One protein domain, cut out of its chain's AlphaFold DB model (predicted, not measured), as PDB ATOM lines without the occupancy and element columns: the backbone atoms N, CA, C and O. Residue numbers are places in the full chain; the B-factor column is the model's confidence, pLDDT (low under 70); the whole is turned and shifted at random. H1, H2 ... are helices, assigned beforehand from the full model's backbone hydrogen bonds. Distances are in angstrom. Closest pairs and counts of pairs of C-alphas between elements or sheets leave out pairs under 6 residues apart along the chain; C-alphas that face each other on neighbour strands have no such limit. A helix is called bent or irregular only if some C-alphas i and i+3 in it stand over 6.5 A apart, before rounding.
ATOM      1  N   ASN A  38     232.807 161.064 118.877       71.81
ATOM      2  CA  ASN A  38     233.893 161.947 118.461       71.81
ATOM      3  C   ASN A  38     233.734 163.322 119.139       71.81
ATOM      4  O   ASN A  38     232.961 164.169 118.686       71.81
ATOM      5  N   GLN A  39     234.476 163.540 120.230       70.88
ATOM      6  CA  GLN A  39     234.378 164.753 121.050       70.88
ATOM      7  C   GLN A  39     234.648 166.032 120.243       70.88
ATOM      8  O   GLN A  39     234.053 167.062 120.537       70.88
ATOM      9  N   LYS A  40     235.477 165.972 119.192       71.81
ATOM     10  CA  LYS A  40     235.755 167.125 118.325       71.81
ATOM     11  C   LYS A  40     234.534 167.503 117.476       71.81
ATOM     12  O   LYS A  40     234.126 168.659 117.507       71.81
ATOM     13  N   LYS A  41     233.899 166.529 116.808       72.19
ATOM     14  CA  LYS A  41     232.643 166.755 116.057       72.19
ATOM     15  C   LYS A  41     231.523 167.262 116.973       72.19
ATOM     16  O   LYS A  41     230.740 168.117 116.573       72.19
ATOM     17  N   LEU A  42     231.463 166.770 118.212       73.62
ATOM     18  CA  LEU A  42     230.482 167.228 119.198       73.62
ATOM     19  C   LEU A  42     230.723 168.685 119.624       73.62
ATOM     20  O   LEU A  42     229.767 169.448 119.727       73.62
ATOM     21  N   VAL A  43     231.981 169.090 119.834       74.62
ATOM     22  CA  VAL A  43     232.343 170.490 120.113       74.62
ATOM     23  C   VAL A  43     231.964 171.399 118.942       74.62
ATOM     24  O   VAL A  43     231.335 172.429 119.163       74.62
ATOM     25  N   GLU A  44     232.276 171.007 117.704       75.06
ATOM     26  CA  GLU A  44     231.908 171.770 116.501       75.06
ATOM     27  C   GLU A  44     230.387 171.931 116.374       75.06
ATOM     28  O   GLU A  44     229.894 173.036 116.143       75.06
ATOM     29  N   LEU A  45     229.631 170.852 116.603       72.44
ATOM     30  CA  LEU A  45     228.172 170.882 116.604       72.44
ATOM     31  C   LEU A  45     227.626 171.820 117.688       72.44
ATOM     32  O   LEU A  45     226.731 172.615 117.418       72.44
ATOM     33  N   ILE A  46     228.191 171.779 118.895       74.62
ATOM     34  CA  ILE A  46     227.788 172.645 120.011       74.62
ATOM     35  C   ILE A  46     228.076 174.114 119.712       74.62
ATOM     36  O   ILE A  46     227.240 174.957 120.022       74.62
ATOM     37  N   ILE A  47     229.210 174.439 119.094       73.56
ATOM     38  CA  ILE A  47     229.528 175.818 118.693       73.56
ATOM     39  C   ILE A  47     228.522 176.311 117.643       73.56
ATOM     40  O   ILE A  47     227.964 177.399 117.791       73.56
ATOM     41  N   GLN A  48     228.225 175.495 116.625       72.81
ATOM     42  CA  GLN A  48     227.235 175.839 115.596       72.81
ATOM     43  C   GLN A  48     225.833 176.048 116.183       72.81
ATOM     44  O   GLN A  48     225.145 177.002 115.815       72.81
ATOM     45  N   VAL A  49     225.434 175.174 117.110       72.06
ATOM     46  CA  VAL A  49     224.166 175.246 117.843       72.06
ATOM     47  C   VAL A  49     224.100 176.493 118.717       72.06
ATOM     48  O   VAL A  49     223.129 177.235 118.633       72.06
ATOM     49  N   ASN A  50     225.125 176.780 119.518       74.44
ATOM     50  CA  ASN A  50     225.117 177.949 120.401       74.44
ATOM     51  C   ASN A  50     224.940 179.245 119.614       74.44
ATOM     52  O   ASN A  50     224.085 180.056 119.961       74.44
ATOM     53  N   ARG A  51     225.679 179.402 118.511       74.62
ATOM     54  CA  ARG A  51     225.583 180.585 117.650       74.62
ATOM     55  C   ARG A  51     224.162 180.824 117.164       74.62
ATOM     56  O   ARG A  51     223.646 181.940 117.202       74.62
ATOM     57  N   SER A  52     223.535 179.770 116.664       71.38
ATOM     58  CA  SER A  52     222.215 179.894 116.073       71.38
ATOM     59  C   SER A  52     221.115 180.038 117.096       71.38
ATOM     60  O   SER A  52     220.199 180.822 116.869       71.38
ATOM     61  N   GLN A  53     221.219 179.344 118.225       76.06
ATOM     62  CA  GLN A  53     220.274 179.500 119.320       76.06
ATOM     63  C   GLN A  53     220.363 180.901 119.907       76.06
ATOM     64  O   GLN A  53     219.331 181.526 120.120       76.06
ATOM     65  N   PHE A  54     221.569 181.443 120.067       76.25
ATOM     66  CA  PHE A  54     221.755 182.804 120.550       76.25
ATOM     67  C   PHE A  54     221.104 183.843 119.625       76.25
ATOM     68  O   PHE A  54     220.257 184.620 120.071       76.25
ATOM     69  N   ALA A  55     221.429 183.817 118.327       77.00
ATOM     70  CA  ALA A  55     220.844 184.744 117.356       77.00
ATOM     71  C   ALA A  55     219.314 184.640 117.307       77.00
ATOM     72  O   ALA A  55     218.609 185.644 117.224       77.00
ATOM     73  N   ALA A  56     218.795 183.420 117.386       76.81
ATOM     74  CA  ALA A  56     217.374 183.165 117.268       76.81
ATOM     75  C   ALA A  56     216.590 183.531 118.547       76.81
ATOM     76  O   ALA A  56     215.486 184.064 118.446       76.81
ATOM     77  N   VAL A  57     217.170 183.347 119.739       81.31
ATOM     78  CA  VAL A  57     216.607 183.856 121.000       81.31
ATOM     79  C   VAL A  57     216.557 185.372 120.986       81.31
ATOM     80  O   VAL A  57     215.498 185.931 121.250       81.31
ATOM     81  N   LEU A  58     217.663 186.039 120.642       84.06
ATOM     82  CA  LEU A  58     217.689 187.499 120.577       84.06
ATOM     83  C   LEU A  58     216.677 188.039 119.568       84.06
ATOM     84  O   LEU A  58     215.950 188.977 119.882       84.06
ATOM     85  N   GLY A  59     216.582 187.419 118.388       83.56
ATOM     86  CA  GLY A  59     215.577 187.768 117.385       83.56
ATOM     87  C   GLY A  59     214.146 187.606 117.905       83.56
ATOM     88  O   GLY A  59     213.334 188.515 117.745       83.56
ATOM     89  N   ASN A  60     213.848 186.492 118.584       85.25
ATOM     90  CA  ASN A  60     212.541 186.264 119.203       85.25
ATOM     91  C   ASN A  60     212.233 187.292 120.298       85.25
ATOM     92  O   ASN A  60     211.116 187.793 120.346       85.25
ATOM     93  N   VAL A  61     213.202 187.602 121.165       90.00
ATOM     94  CA  VAL A  61     213.038 188.570 122.258       90.00
ATOM     95  C   VAL A  61     212.792 189.967 121.687       90.00
ATOM     96  O   VAL A  61     211.813 190.615 122.042       90.00
ATOM     97  N   ALA A  62     213.628 190.411 120.747       91.69
ATOM     98  CA  ALA A  62     213.476 191.715 120.111       91.69
ATOM     99  C   ALA A  62     212.119 191.842 119.403       91.69
ATOM    100  O   ALA A  62     211.400 192.813 119.622       91.69
ATOM    101  N   LEU A  63     211.730 190.840 118.606       90.25
ATOM    102  CA  LEU A  63     210.442 190.847 117.913       90.25
ATOM    103  C   LEU A  63     209.263 190.809 118.895       90.25
ATOM    104  O   LEU A  63     208.292 191.534 118.696       90.25
ATOM    105  N   ALA A  64     209.341 190.002 119.955       90.81
ATOM    106  CA  ALA A  64     208.295 189.920 120.969       90.81
ATOM    107  C   ALA A  64     208.115 191.251 121.712       90.81
ATOM    108  O   ALA A  64     206.976 191.679 121.876       90.81
ATOM    109  N   LEU A  65     209.204 191.934 122.089       93.56
ATOM    110  CA  LEU A  65     209.134 193.276 122.681       93.56
ATOM    111  C   LEU A  65     208.526 194.288 121.709       93.56
ATOM    112  O   LEU A  65     207.606 195.007 122.081       93.56
ATOM    113  N   LEU A  66     208.993 194.320 120.456       94.12
ATOM    114  CA  LEU A  66     208.474 195.244 119.442       94.12
ATOM    115  C   LEU A  66     206.971 195.058 119.219       94.12
ATOM    116  O   LEU A  66     206.226 196.035 119.166       94.12
ATOM    117  N   VAL A  67     206.518 193.808 119.111       93.00
ATOM    118  CA  VAL A  67     205.097 193.487 118.947       93.00
ATOM    119  C   VAL A  67     204.313 193.838 120.211       93.00
ATOM    120  O   VAL A  67     203.256 194.454 120.097       93.00
ATOM    121  N   ALA A  68     204.824 193.510 121.400       92.31
ATOM    122  CA  ALA A  68     204.159 193.826 122.661       92.31
ATOM    123  C   ALA A  68     203.982 195.340 122.841       92.31
ATOM    124  O   ALA A  68     202.870 195.795 123.089       92.31
ATOM    125  N   PHE A  69     205.033 196.133 122.613       92.94
ATOM    126  CA  PHE A  69     204.963 197.595 122.657       92.94
ATOM    127  C   PHE A  69     204.048 198.174 121.574       92.94
ATOM    128  O   PHE A  69     203.277 199.099 121.835       92.94
ATOM    129  N   GLY A  70     204.085 197.622 120.358       93.06
ATOM    130  CA  GLY A  70     203.200 198.035 119.269       93.06
ATOM    131  C   GLY A  70     201.721 197.811 119.599       93.06
ATOM    132  O   GLY A  70     200.900 198.707 119.408       93.06
ATOM    133  N   ILE A  71     201.379 196.645 120.148       91.94
ATOM    134  CA  ILE A  71     200.005 196.326 120.549       91.94
ATOM    135  C   ILE A  71     199.603 197.153 121.780       91.94
ATOM    136  O   ILE A  71     198.546 197.778 121.752       91.94
ATOM    137  N   ALA A  72     200.451 197.232 122.813       90.44
ATOM    138  CA  ALA A  72     200.213 198.044 124.012       90.44
ATOM    139  C   ALA A  72     199.930 199.503 123.673       90.44
ATOM    140  O   ALA A  72     198.895 200.037 124.063       90.44
ATOM    141  N   SER A  73     200.789 200.127 122.869       89.75
ATOM    142  CA  SER A  73     200.593 201.515 122.450       89.75
ATOM    143  C   SER A  73     199.307 201.709 121.642       89.75
ATOM    144  O   SER A  73     198.619 202.711 121.831       89.75
ATOM    145  N   MET A  74     198.930 200.759 120.777       92.12
ATOM    146  CA  MET A  74     197.672 200.833 120.028       92.12
ATOM    147  C   MET A  74     196.445 200.783 120.947       92.12
ATOM    148  O   MET A  74     195.495 201.534 120.720       92.12
ATOM    149  N   VAL A  75     196.456 199.913 121.957       90.00
ATOM    150  CA  VAL A  75     195.334 199.713 122.890       90.00
ATOM    151  C   VAL A  75     195.217 200.886 123.868       90.00
ATOM    152  O   VAL A  75     194.139 201.463 123.992       90.00
ATOM    153  N   ILE A  76     196.336 201.348 124.433       88.06
ATOM    154  CA  ILE A  76     196.377 202.526 125.318       88.06
ATOM    155  C   ILE A  76     195.850 203.773 124.590       88.06
ATOM    156  O   ILE A  76     195.078 204.547 125.150       88.06
ATOM    157  N   ARG A  77     196.183 203.950 123.301       89.88
ATOM    158  CA  ARG A  77     195.654 205.058 122.479       89.88
ATOM    159  C   ARG A  77     194.140 205.009 122.261       89.88
ATOM    160  O   ARG A  77     193.565 206.031 121.898       89.88
ATOM    161  N   ARG A  78     193.508 203.847 122.439       91.19
ATOM    162  CA  ARG A  78     192.048 203.680 122.397       91.19
ATOM    163  C   ARG A  78     191.394 203.874 123.769       91.19
ATOM    164  O   ARG A  78     190.172 203.838 123.844       91.19
ATOM    165  N   GLY A  79     192.181 204.115 124.821       85.25
ATOM    166  CA  GLY A  79     191.696 204.240 126.198       85.25
ATOM    167  C   GLY A  79     191.373 202.898 126.860       85.25
ATOM    168  O   GLY A  79     190.706 202.874 127.887       85.25
ATOM    169  N   GLU A  80     191.825 201.792 126.272       86.06
ATOM    170  CA  GLU A  80     191.649 200.441 126.803       86.06
ATOM    171  C   GLU A  80     192.935 199.977 127.511       86.06
ATOM    172  O   GLU A  80     194.030 200.482 127.248       86.06
ATOM    173  N   THR A  81     192.813 198.986 128.395       82.56
ATOM    174  CA  THR A  81     193.942 198.336 129.080       82.56
ATOM    175  C   THR A  81     194.087 196.901 128.586       82.56
ATOM    176  O   THR A  81     193.093 196.181 128.511       82.56
ATOM    177  N   ILE A  82     195.310 196.465 128.261       83.62
ATOM    178  CA  ILE A  82     195.557 195.068 127.842       83.62
ATOM    179  C   ILE A  82     195.549 194.131 129.042       83.62
ATOM    180  O   ILE A  82     195.057 193.013 128.935       83.62
ATOM    181  N   LEU A  83     196.143 194.587 130.142       85.00
ATOM    182  CA  LEU A  83     196.287 193.832 131.375       85.00
ATOM    183  C   LEU A  83     195.612 194.595 132.507       85.00
ATOM    184  O   LEU A  83     195.748 195.820 132.597       85.00
ATOM    185  N   PHE A 194     207.008 184.153 125.574       88.69
ATOM    186  CA  PHE A 194     205.852 184.605 126.357       88.69
ATOM    187  C   PHE A 194     206.279 185.537 127.484       88.69
ATOM    188  O   PHE A 194     205.687 186.592 127.662       88.69
ATOM    189  N   SER A 195     207.357 185.182 128.180       92.56
ATOM    190  CA  SER A 195     207.920 185.981 129.271       92.56
ATOM    191  C   SER A 195     208.372 187.357 128.772       92.56
ATOM    192  O   SER A 195     208.137 188.362 129.432       92.56
ATOM    193  N   THR A 196     208.946 187.423 127.566       93.75
ATOM    194  CA  THR A 196     209.274 188.682 126.890       93.75
ATOM    195  C   THR A 196     208.032 189.499 126.550       93.75
ATOM    196  O   THR A 196     208.019 190.704 126.787       93.75
ATOM    197  N   ALA A 197     206.998 188.870 125.983       91.44
ATOM    198  CA  ALA A 197     205.770 189.576 125.632       91.44
ATOM    199  C   ALA A 197     205.088 190.149 126.883       91.44
ATOM    200  O   ALA A 197     204.721 191.319 126.885       91.44
ATOM    201  N   TYR A 198     204.994 189.359 127.957       90.81
ATOM    202  CA  TYR A 198     204.458 189.811 129.239       90.81
ATOM    203  C   TYR A 198     205.274 190.953 129.836       90.81
ATOM    204  O   TYR A 198     204.686 191.955 130.218       90.81
ATOM    205  N   LEU A 199     206.611 190.870 129.823       93.50
ATOM    206  CA  LEU A 199     207.464 191.985 130.245       93.50
ATOM    207  C   LEU A 199     207.154 193.266 129.454       93.50
ATOM    208  O   LEU A 199     207.000 194.326 130.053       93.50
ATOM    209  N   GLY A 200     207.025 193.162 128.127       92.62
ATOM    210  CA  GLY A 200     206.720 194.303 127.265       92.62
ATOM    211  C   GLY A 200     205.328 194.901 127.500       92.62
ATOM    212  O   GLY A 200     205.176 196.121 127.492       92.62
ATOM    213  N   TYR A 201     204.311 194.069 127.740       91.00
ATOM    214  CA  TYR A 201     202.975 194.550 128.103       91.00
ATOM    215  C   TYR A 201     202.977 195.214 129.482       91.00
ATOM    216  O   TYR A 201     202.475 196.330 129.620       91.00
ATOM    217  N   SER A 202     203.576 194.565 130.481       90.62
ATOM    218  CA  SER A 202     203.590 195.049 131.861       90.62
ATOM    219  C   SER A 202     204.347 196.366 132.013       90.62
ATOM    220  O   SER A 202     203.868 197.270 132.694       90.62
ATOM    221  N   SER A 203     205.477 196.535 131.320       90.44
ATOM    222  CA  SER A 203     206.269 197.770 131.382       90.44
ATOM    223  C   SER A 203     205.614 198.977 130.701       90.44
ATOM    224  O   SER A 203     206.158 200.072 130.763       90.44
ATOM    225  N   MET A 204     204.497 198.787 129.991       87.81
ATOM    226  CA  MET A 204     203.701 199.883 129.419       87.81
ATOM    227  C   MET A 204     202.536 200.304 130.323       87.81
ATOM    228  O   MET A 204     201.934 201.343 130.070       87.81
ATOM    229  N   HIS A 205     202.207 199.506 131.346       82.50
ATOM    230  CA  HIS A 205     201.098 199.767 132.274       82.50
ATOM    231  C   HIS A 205     201.583 200.191 133.672       82.50
ATOM    232  O   HIS A 205     200.812 200.788 134.418       82.50
ATOM    233  N   ILE A 206     202.840 199.902 134.026       82.88
ATOM    234  CA  ILE A 206     203.475 200.315 135.286       82.88
ATOM    235  C   ILE A 206     204.742 201.112 134.975       82.88
ATOM    236  O   ILE A 206     205.503 200.748 134.076       82.88
ATOM    237  N   ASP A 207     204.989 202.160 135.762       82.69
ATOM    238  CA  ASP A 207     206.257 202.889 135.768       82.69
ATOM    239  C   ASP A 207     207.359 202.018 136.385       82.69
ATOM    240  O   ASP A 207     207.587 202.011 137.593       82.69
ATOM    241  N   ILE A 208     208.029 201.245 135.533       86.44
ATOM    242  CA  ILE A 208     209.198 200.437 135.890       86.44
ATOM    243  C   ILE A 208     210.449 201.257 135.575       86.44
ATOM    244  O   ILE A 208     210.587 201.808 134.477       86.44
ATOM    245  N   SER A 209     211.397 201.328 136.511       91.94
ATOM    246  CA  SER A 209     212.669 202.008 136.247       91.94
ATOM    247  C   SER A 209     213.464 201.285 135.146       91.94
ATOM    248  O   SER A 209     213.360 200.071 134.967       91.94
ATOM    249  N   LEU A 210     214.323 202.001 134.407       91.19
ATOM    250  CA  LEU A 210     215.164 201.367 133.376       91.19
ATOM    251  C   LEU A 210     216.023 200.226 133.960       91.19
ATOM    252  O   LEU A 210     216.235 199.210 133.300       91.19
ATOM    253  N   GLY A 211     216.489 200.379 135.204       94.38
ATOM    254  CA  GLY A 211     217.253 199.351 135.912       94.38
ATOM    255  C   GLY A 211     216.436 198.087 136.186       94.38
ATOM    256  O   GLY A 211     216.905 196.986 135.901       94.38
ATOM    257  N   GLU A 212     215.203 198.233 136.672       92.12
ATOM    258  CA  GLU A 212     214.284 197.108 136.892       92.12
ATOM    259  C   GLU A 212     213.905 196.414 135.584       92.12
ATOM    260  O   GLU A 212     213.932 195.185 135.512       92.12
ATOM    261  N   PHE A 213     213.627 197.174 134.520       93.44
ATOM    262  CA  PHE A 213     213.328 196.598 133.211       93.44
ATOM    263  C   PHE A 213     214.489 195.738 132.694       93.44
ATOM    264  O   PHE A 213     214.275 194.617 132.231       93.44
ATOM    265  N   LEU A 214     215.730 196.229 132.802       94.62
ATOM    266  CA  LEU A 214     216.921 195.479 132.395       94.62
ATOM    267  C   LEU A 214     217.160 194.239 133.267       94.62
ATOM    268  O   LEU A 214     217.567 193.200 132.744       94.62
ATOM    269  N   LEU A 215     216.879 194.320 134.570       94.31
ATOM    270  CA  LEU A 215     216.954 193.175 135.479       94.31
ATOM    271  C   LEU A 215     215.945 192.086 135.084       94.31
ATOM    272  O   LEU A 215     216.325 190.926 134.911       94.31
ATOM    273  N   LEU A 216     214.681 192.464 134.873       93.81
ATOM    274  CA  LEU A 216     213.618 191.554 134.443       93.81
ATOM    275  C   LEU A 216     213.899 190.967 133.058       93.81
ATOM    276  O   LEU A 216     213.684 189.775 132.834       93.81
ATOM    277  N   LEU A 217     214.452 191.762 132.139       94.31
ATOM    278  CA  LEU A 217     214.928 191.271 130.847       94.31
ATOM    279  C   LEU A 217     216.044 190.230 131.028       94.31
ATOM    280  O   LEU A 217     216.050 189.210 130.339       94.31
ATOM    281  N   GLY A 218     216.948 190.434 131.988       94.00
ATOM    282  CA  GLY A 218     217.947 189.446 132.393       94.00
ATOM    283  C   GLY A 218     217.323 188.128 132.862       94.00
ATOM    284  O   GLY A 218     217.755 187.058 132.428       94.00
ATOM    285  N   PHE A 219     216.262 188.179 133.673       94.81
ATOM    286  CA  PHE A 219     215.522 186.980 134.088       94.81
ATOM    287  C   PHE A 219     214.815 186.290 132.917       94.81
ATOM    288  O   PHE A 219     214.877 185.068 132.795       94.81
ATOM    289  N   VAL A 220     214.229 187.051 131.990       94.19
ATOM    290  CA  VAL A 220     213.646 186.520 130.746       94.19
ATOM    291  C   VAL A 220     214.696 185.790 129.898       94.19
ATOM    292  O   VAL A 220     214.430 184.704 129.376       94.19
ATOM    293  N   LEU A 221     215.909 186.338 129.785       92.50
ATOM    294  CA  LEU A 221     217.015 185.672 129.091       92.50
ATOM    295  C   LEU A 221     217.466 184.400 129.819       92.50
ATOM    296  O   LEU A 221     217.771 183.403 129.164       92.50
ATOM    297  N   LEU A 222     217.455 184.396 131.155       92.81
ATOM    298  CA  LEU A 222     217.764 183.213 131.959       92.81
ATOM    299  C   LEU A 222     216.717 182.100 131.775       92.81
ATOM    300  O   LEU A 222     217.087 180.937 131.611       92.81
ATOM    301  N   ILE A 223     215.428 182.448 131.704       92.75
ATOM    302  CA  ILE A 223     214.343 181.524 131.328       92.75
ATOM    303  C   ILE A 223     214.643 180.898 129.960       92.75
ATOM    304  O   ILE A 223     214.604 179.675 129.815       92.75
ATOM    305  N   GLY A 224     215.009 181.717 128.968       90.25
ATOM    306  CA  GLY A 224     215.394 181.233 127.639       90.25
ATOM    307  C   GLY A 224     216.601 180.301 127.660       90.25
ATOM    308  O   GLY A 224     216.580 179.253 127.012       90.25
ATOM    309  N   LEU A 225     217.619 180.627 128.457       89.25
ATOM    310  CA  LEU A 225     218.789 179.776 128.648       89.25
ATOM    311  C   LEU A 225     218.397 178.404 129.208       89.25
ATOM    312  O   LEU A 225     218.877 177.386 128.703       89.25
ATOM    313  N   VAL A 226     217.506 178.352 130.202       91.62
ATOM    314  CA  VAL A 226     217.010 177.084 130.760       91.62
ATOM    315  C   VAL A 226     216.170 176.314 129.742       91.62
ATOM    316  O   VAL A 226     216.412 175.117 129.570       91.62
ATOM    317  N   ASN A 227     215.252 176.977 129.021       91.19
ATOM    318  CA  ASN A 227     214.444 176.341 127.971       91.19
ATOM    319  C   ASN A 227     215.344 175.577 126.978       91.19
ATOM    320  O   ASN A 227     215.111 174.405 126.674       91.19
ATOM    321  N   LEU A 228     216.410 176.234 126.512       86.88
ATOM    322  CA  LEU A 228     217.348 175.687 125.532       86.88
ATOM    323  C   LEU A 228     218.248 174.612 126.125       86.88
ATOM    324  O   LEU A 228     218.422 173.561 125.513       86.88
ATOM    325  N   SER A 229     218.809 174.860 127.310       85.25
ATOM    326  CA  SER A 229     219.754 173.946 127.956       85.25
ATOM    327  C   SER A 229     219.098 172.604 128.258       85.25
ATOM    328  O   SER A 229     219.648 171.560 127.913       85.25
ATOM    329  N   VAL A 230     217.891 172.619 128.832       89.69
ATOM    330  CA  VAL A 230     217.139 171.391 129.128       89.69
ATOM    331  C   VAL A 230     216.805 170.643 127.841       89.69
ATOM    332  O   VAL A 230     217.078 169.444 127.743       89.69
ATOM    333  N   SER A 231     216.293 171.348 126.828       87.00
ATOM    334  CA  SER A 231     215.969 170.736 125.537       87.00
ATOM    335  C   SER A 231     217.195 170.095 124.882       87.00
ATOM    336  O   SER A 231     217.139 168.968 124.387       87.00
ATOM    337  N   PHE A 232     218.317 170.811 124.886       83.75
ATOM    338  CA  PHE A 232     219.573 170.371 124.296       83.75
ATOM    339  C   PHE A 232     220.145 169.147 125.018       83.75
ATOM    340  O   PHE A 232     220.516 168.171 124.367       83.75
ATOM    341  N   ILE A 233     220.185 169.161 126.355       84.62
ATOM    342  CA  ILE A 233     220.698 168.041 127.158       84.62
ATOM    343  C   ILE A 233     219.885 166.773 126.887       84.62
ATOM    344  O   ILE A 233     220.465 165.703 126.687       84.62
ATOM    345  N   LEU A 234     218.555 166.881 126.834       87.06
ATOM    346  CA  LEU A 234     217.684 165.749 126.522       87.06
ATOM    347  C   LEU A 234     217.895 165.241 125.094       87.06
ATOM    348  O   LEU A 234     218.047 164.034 124.897       87.06
ATOM    349  N   ALA A 235     217.985 166.147 124.114       84.38
ATOM    350  CA  ALA A 235     218.274 165.791 122.728       84.38
ATOM    351  C   ALA A 235     219.598 165.038 122.607       84.38
ATOM    352  O   ALA A 235     219.653 163.974 121.986       84.38
ATOM    353  N   LEU A 236     220.649 165.542 123.248       80.69
ATOM    354  CA  LEU A 236     221.965 164.926 123.229       80.69
ATOM    355  C   LEU A 236     221.963 163.557 123.914       80.69
ATOM    356  O   LEU A 236     222.471 162.591 123.346       80.69
ATOM    357  N   LYS A 237     221.339 163.450 125.094       83.62
ATOM    358  CA  LYS A 237     221.208 162.187 125.830       83.62
ATOM    359  C   LYS A 237     220.502 161.124 124.990       83.62
ATOM    360  O   LYS A 237     221.022 160.022 124.849       83.62
ATOM    361  N   VAL A 238     219.354 161.451 124.400       85.00
ATOM    362  CA  VAL A 238     218.599 160.509 123.558       85.00
ATOM    363  C   VAL A 238     219.373 160.139 122.293       85.00
ATOM    364  O   VAL A 238     219.364 158.980 121.889       85.00
ATOM    365  N   SER A 239     220.112 161.080 121.708       80.81
ATOM    366  CA  SER A 239     220.938 160.812 120.524       80.81
ATOM    367  C   SER A 239     222.074 159.835 120.813       80.81
ATOM    368  O   SER A 239     222.312 158.919 120.028       80.81
ATOM    369  N   LEU A 240     222.743 159.993 121.956       79.19
ATOM    370  CA  LEU A 240     223.791 159.081 122.416       79.19
ATOM    371  C   LEU A 240     223.236 157.682 122.688       79.19
ATOM    372  O   LEU A 240     223.775 156.703 122.171       79.19
ATOM    373  N   LEU A 241     222.112 157.607 123.411       81.88
ATOM    374  CA  LEU A 241     221.413 156.350 123.691       81.88
ATOM    375  C   LEU A 241     220.985 155.636 122.402       81.88
ATOM    376  O   LEU A 241     221.177 154.436 122.281       81.88
ATOM    377  N   SER A 242     220.480 156.368 121.406       80.31
ATOM    378  CA  SER A 242     220.036 155.780 120.132       80.31
ATOM    379  C   SER A 242     221.156 155.153 119.293       80.31
ATOM    380  O   SER A 242     220.872 154.413 118.353       80.31
ATOM    381  N   ARG A 243     222.426 155.462 119.594       73.31
ATOM    382  CA  ARG A 243     223.599 154.954 118.864       73.31
ATOM    383  C   ARG A 243     224.493 154.049 119.710       73.31
ATOM    384  O   ARG A 243     225.623 153.783 119.290       73.31
ATOM    385  N   ASP A 244     224.018 153.622 120.883       74.00
ATOM    386  CA  ASP A 244     224.799 152.884 121.889       74.00
ATOM    387  C   ASP A 244     226.165 153.542 122.158       74.00
ATOM    388  O   ASP A 244     227.200 152.885 122.295       74.00
ATOM    389  N   SER A 245     226.187 154.879 122.154       70.06
ATOM    390  CA  SER A 245     227.404 155.665 122.311       70.06
ATOM    391  C   SER A 245     227.406 156.382 123.649       70.06
ATOM    392  O   SER A 245     226.382 156.869 124.126       70.06
ATOM    393  N   TYR A 246     228.586 156.480 124.252       72.19
ATOM    394  CA  TYR A 246     228.776 157.165 125.522       72.19
ATOM    395  C   TYR A 246     229.396 158.544 125.289       72.19
ATOM    396  O   TYR A 246     230.266 158.713 124.431       72.19
ATOM    397  N   PHE A 247     228.983 159.524 126.100       68.12
ATOM    398  CA  PHE A 247     229.504 160.902 126.076       68.12
ATOM    399  C   PHE A 247     231.031 160.970 126.319       68.12
ATOM    400  O   PHE A 247     231.695 161.944 125.960       68.12
ATOM    401  N   GLY A 248     231.614 159.911 126.891       68.94
ATOM    402  CA  GLY A 248     233.022 159.859 127.272       68.94
ATOM    403  C   GLY A 248     233.310 160.734 128.496       68.94
ATOM    404  O   GLY A 248     232.425 161.009 129.305       68.94
ATOM    405  N   ASN A 249     234.561 161.172 128.651       76.00
ATOM    406  CA  ASN A 249     234.985 161.980 129.796       76.00
ATOM    407  C   ASN A 249     234.537 163.450 129.646       76.00
ATOM    408  O   ASN A 249     234.979 164.148 128.727       76.00
ATOM    409  N   PHE A 250     233.710 163.918 130.586       72.56
ATOM    410  CA  PHE A 250     233.187 165.287 130.630       72.56
ATOM    411  C   PHE A 250     234.287 166.351 130.748       72.56
ATOM    412  O   PHE A 250     234.258 167.341 130.024       72.56
ATOM    413  N   PHE A 251     235.306 166.141 131.585       74.12
ATOM    414  CA  PHE A 251     236.412 167.090 131.744       74.12
ATOM    415  C   PHE A 251     237.269 167.209 130.477       74.12
ATOM    416  O   PHE A 251     237.690 168.310 130.124       74.12
ATOM    417  N   SER A 252     237.488 166.101 129.758       72.81
ATOM    418  CA  SER A 252     238.144 166.120 128.440       72.81
ATOM    419  C   SER A 252     237.348 166.965 127.447       72.81
ATOM    420  O   SER A 252     237.904 167.849 126.794       72.81
ATOM    421  N   PHE A 253     236.029 166.753 127.400       75.62
ATOM    422  CA  PHE A 253     235.120 167.529 126.567       75.62
ATOM    423  C   PHE A 253     235.149 169.023 126.925       75.62
ATOM    424  O   PHE A 253     235.340 169.849 126.038       75.62
ATOM    425  N   VAL A 254     235.047 169.385 128.210       75.25
ATOM    426  CA  VAL A 254     235.103 170.787 128.663       75.25
ATOM    427  C   VAL A 254     236.446 171.424 128.312       75.25
ATOM    428  O   VAL A 254     236.480 172.562 127.852       75.25
ATOM    429  N   LYS A 255     237.560 170.702 128.467       78.00
ATOM    430  CA  LYS A 255     238.894 171.197 128.098       78.00
ATOM    431  C   LYS A 255     239.017 171.437 126.591       78.00
ATOM    432  O   LYS A 255     239.578 172.453 126.183       78.00
ATOM    433  N   LEU A 256     238.490 170.527 125.771       75.50
ATOM    434  CA  LEU A 256     238.428 170.664 124.312       75.50
ATOM    435  C   LEU A 256     237.536 171.837 123.898       75.50
ATOM    436  O   LEU A 256     237.968 172.676 123.110       75.50
ATOM    437  N   PHE A 257     236.345 171.938 124.483       77.12
ATOM    438  CA  PHE A 257     235.419 173.039 124.255       77.12
ATOM    439  C   PHE A 257     236.046 174.381 124.640       77.12
ATOM    440  O   PHE A 257     236.073 175.293 123.825       77.12
ATOM    441  N   ALA A 258     236.634 174.495 125.833       78.12
ATOM    442  CA  ALA A 258     237.296 175.715 126.289       78.12
ATOM    443  C   ALA A 258     238.486 176.099 125.397       78.12
ATOM    444  O   ALA A 258     238.708 177.281 125.134       78.12
ATOM    445  N   LYS A 259     239.249 175.112 124.910       82.50
ATOM    446  CA  LYS A 259     240.344 175.337 123.958       82.50
ATOM    447  C   LYS A 259     239.823 175.882 122.627       82.50
ATOM    448  O   LYS A 259     240.402 176.838 122.118       82.50
ATOM    449  N   GLU A 260     238.757 175.305 122.080       77.00
ATOM    450  CA  GLU A 260     238.184 175.730 120.798       77.00
ATOM    451  C   GLU A 260     237.474 177.089 120.915       77.00
ATOM    452  O   GLU A 260     237.723 177.991 120.120       77.00
ATOM    453  N   ALA A 261     236.705 177.290 121.989       77.81
ATOM    454  CA  ALA A 261     236.046 178.549 122.329       77.81
ATOM    455  C   ALA A 261     237.042 179.711 122.481       77.81
ATOM    456  O   ALA A 261     236.799 180.805 121.981       77.81
ATOM    457  N   ARG A 262     238.194 179.475 123.129       82.50
ATOM    458  CA  ARG A 262     239.265 180.484 123.247       82.50
ATOM    459  C   ARG A 262     239.999 180.736 121.936       82.50
ATOM    460  O   ARG A 262     240.481 181.843 121.728       82.50
TER     461      ARG A 262
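This is residues 38 to 83 and 194 to 262 of the 283 residues of an uncharacterized protein of Epsilonproteobacteria bacterium (UniProt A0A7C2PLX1). Two long helices, H1 and H3, cross near their middles as a loose, thin X, running opposite ways. The short helix H2 lies in one wedge of the X, packed on the later half of H1 and on part of H3, and the helix H4 packs steeply on the first turns of H1 near the other end. The printed part has 115 residues, with four named helices in the order H1, H2, H3, H4 along the chain and no named strand; the class is all helix. The whole is only just loose, close to extended, with a radius of gyration of the C-alphas of 19.7 A, and it spans 61 by 30 by 16 A, only just a rod.

The longest helix is H1, residues 39 to 76. H3, residues 210 to 242, is close to it but not clearly touching, with 2 pairs of C-alphas within 8 A. Their closest C-alphas, those of Val 57 and Gly 224, are 7.2 A apart. H1 and H3 run opposite ways at a steep tilt of 40 degrees, and their centres are 11.3 A apart. H2, residues 194 to 202, touches H1, which meets it with residues 61 to 72 alone. The closest C-alphas of H1 and H2 are those of Leu 65 and Gly 200, 5.3 A apart, and the two run the same way at a shallow tilt of 29 degrees. H2 also touches H3, which meets it with residues 216 to 220 alone; the closest C-alphas are those of Ser 195 and Val 220, 5.9 A apart. H2 and H3 form a helical hairpin, two helices that follow each other in the chain and run opposite ways, here at a shallow tilt of 10 degrees. H4, residues 250 to 262, touches H1, which meets it with residues 39 to 47 alone. The closest C-alphas of H1 and H4 are those of Val 43 and Phe 257, 5.8 A apart. H1 and H4 run the same way at a steep tilt of 68 degrees, only just short of about perpendicular. H4 is apart from both H2 and H3. In H1, H2, H3 and H4, every pair of O of residue i and N of residue i+4 is within hydrogen-bond range.

H1 runs 53.8 A from C-alpha 39 at (234.378, 164.753, 121.050) to C-alpha 76 at (196.377, 202.526, 125.318). H3 measures 47.7 A from C-alpha 210 at (215.164, 201.367, 133.376) to C-alpha 242. H2 is 12.0 A long from its first C-alpha to its last. H4 is 18.0 A long by the same measure and ends at C-alpha 262 at (239.265, 180.484, 123.247). No helix is bent.

The two C-alphas farthest apart are those of Gly 79 and Asp 244, at 61.3 A, while those of Asn 38 and Arg 262, the first and last printed, are 19.9 A apart. Residues 84 to 193 are cut out and not printed, and C-alphas 83 and 194 are 14.2 A apart across this cut, which lies in the link from H1 to H2. The links from H2 to H3 and from H3 to H4 are short, with 7 residues each. Residues 206 to 211 stand free, and so do residues 238 to 244, of which 238 to 242 belong to H3. The mean pLDDT of the printed part is 84.1, and the model's confidence is under 70 at residues 247 to 248.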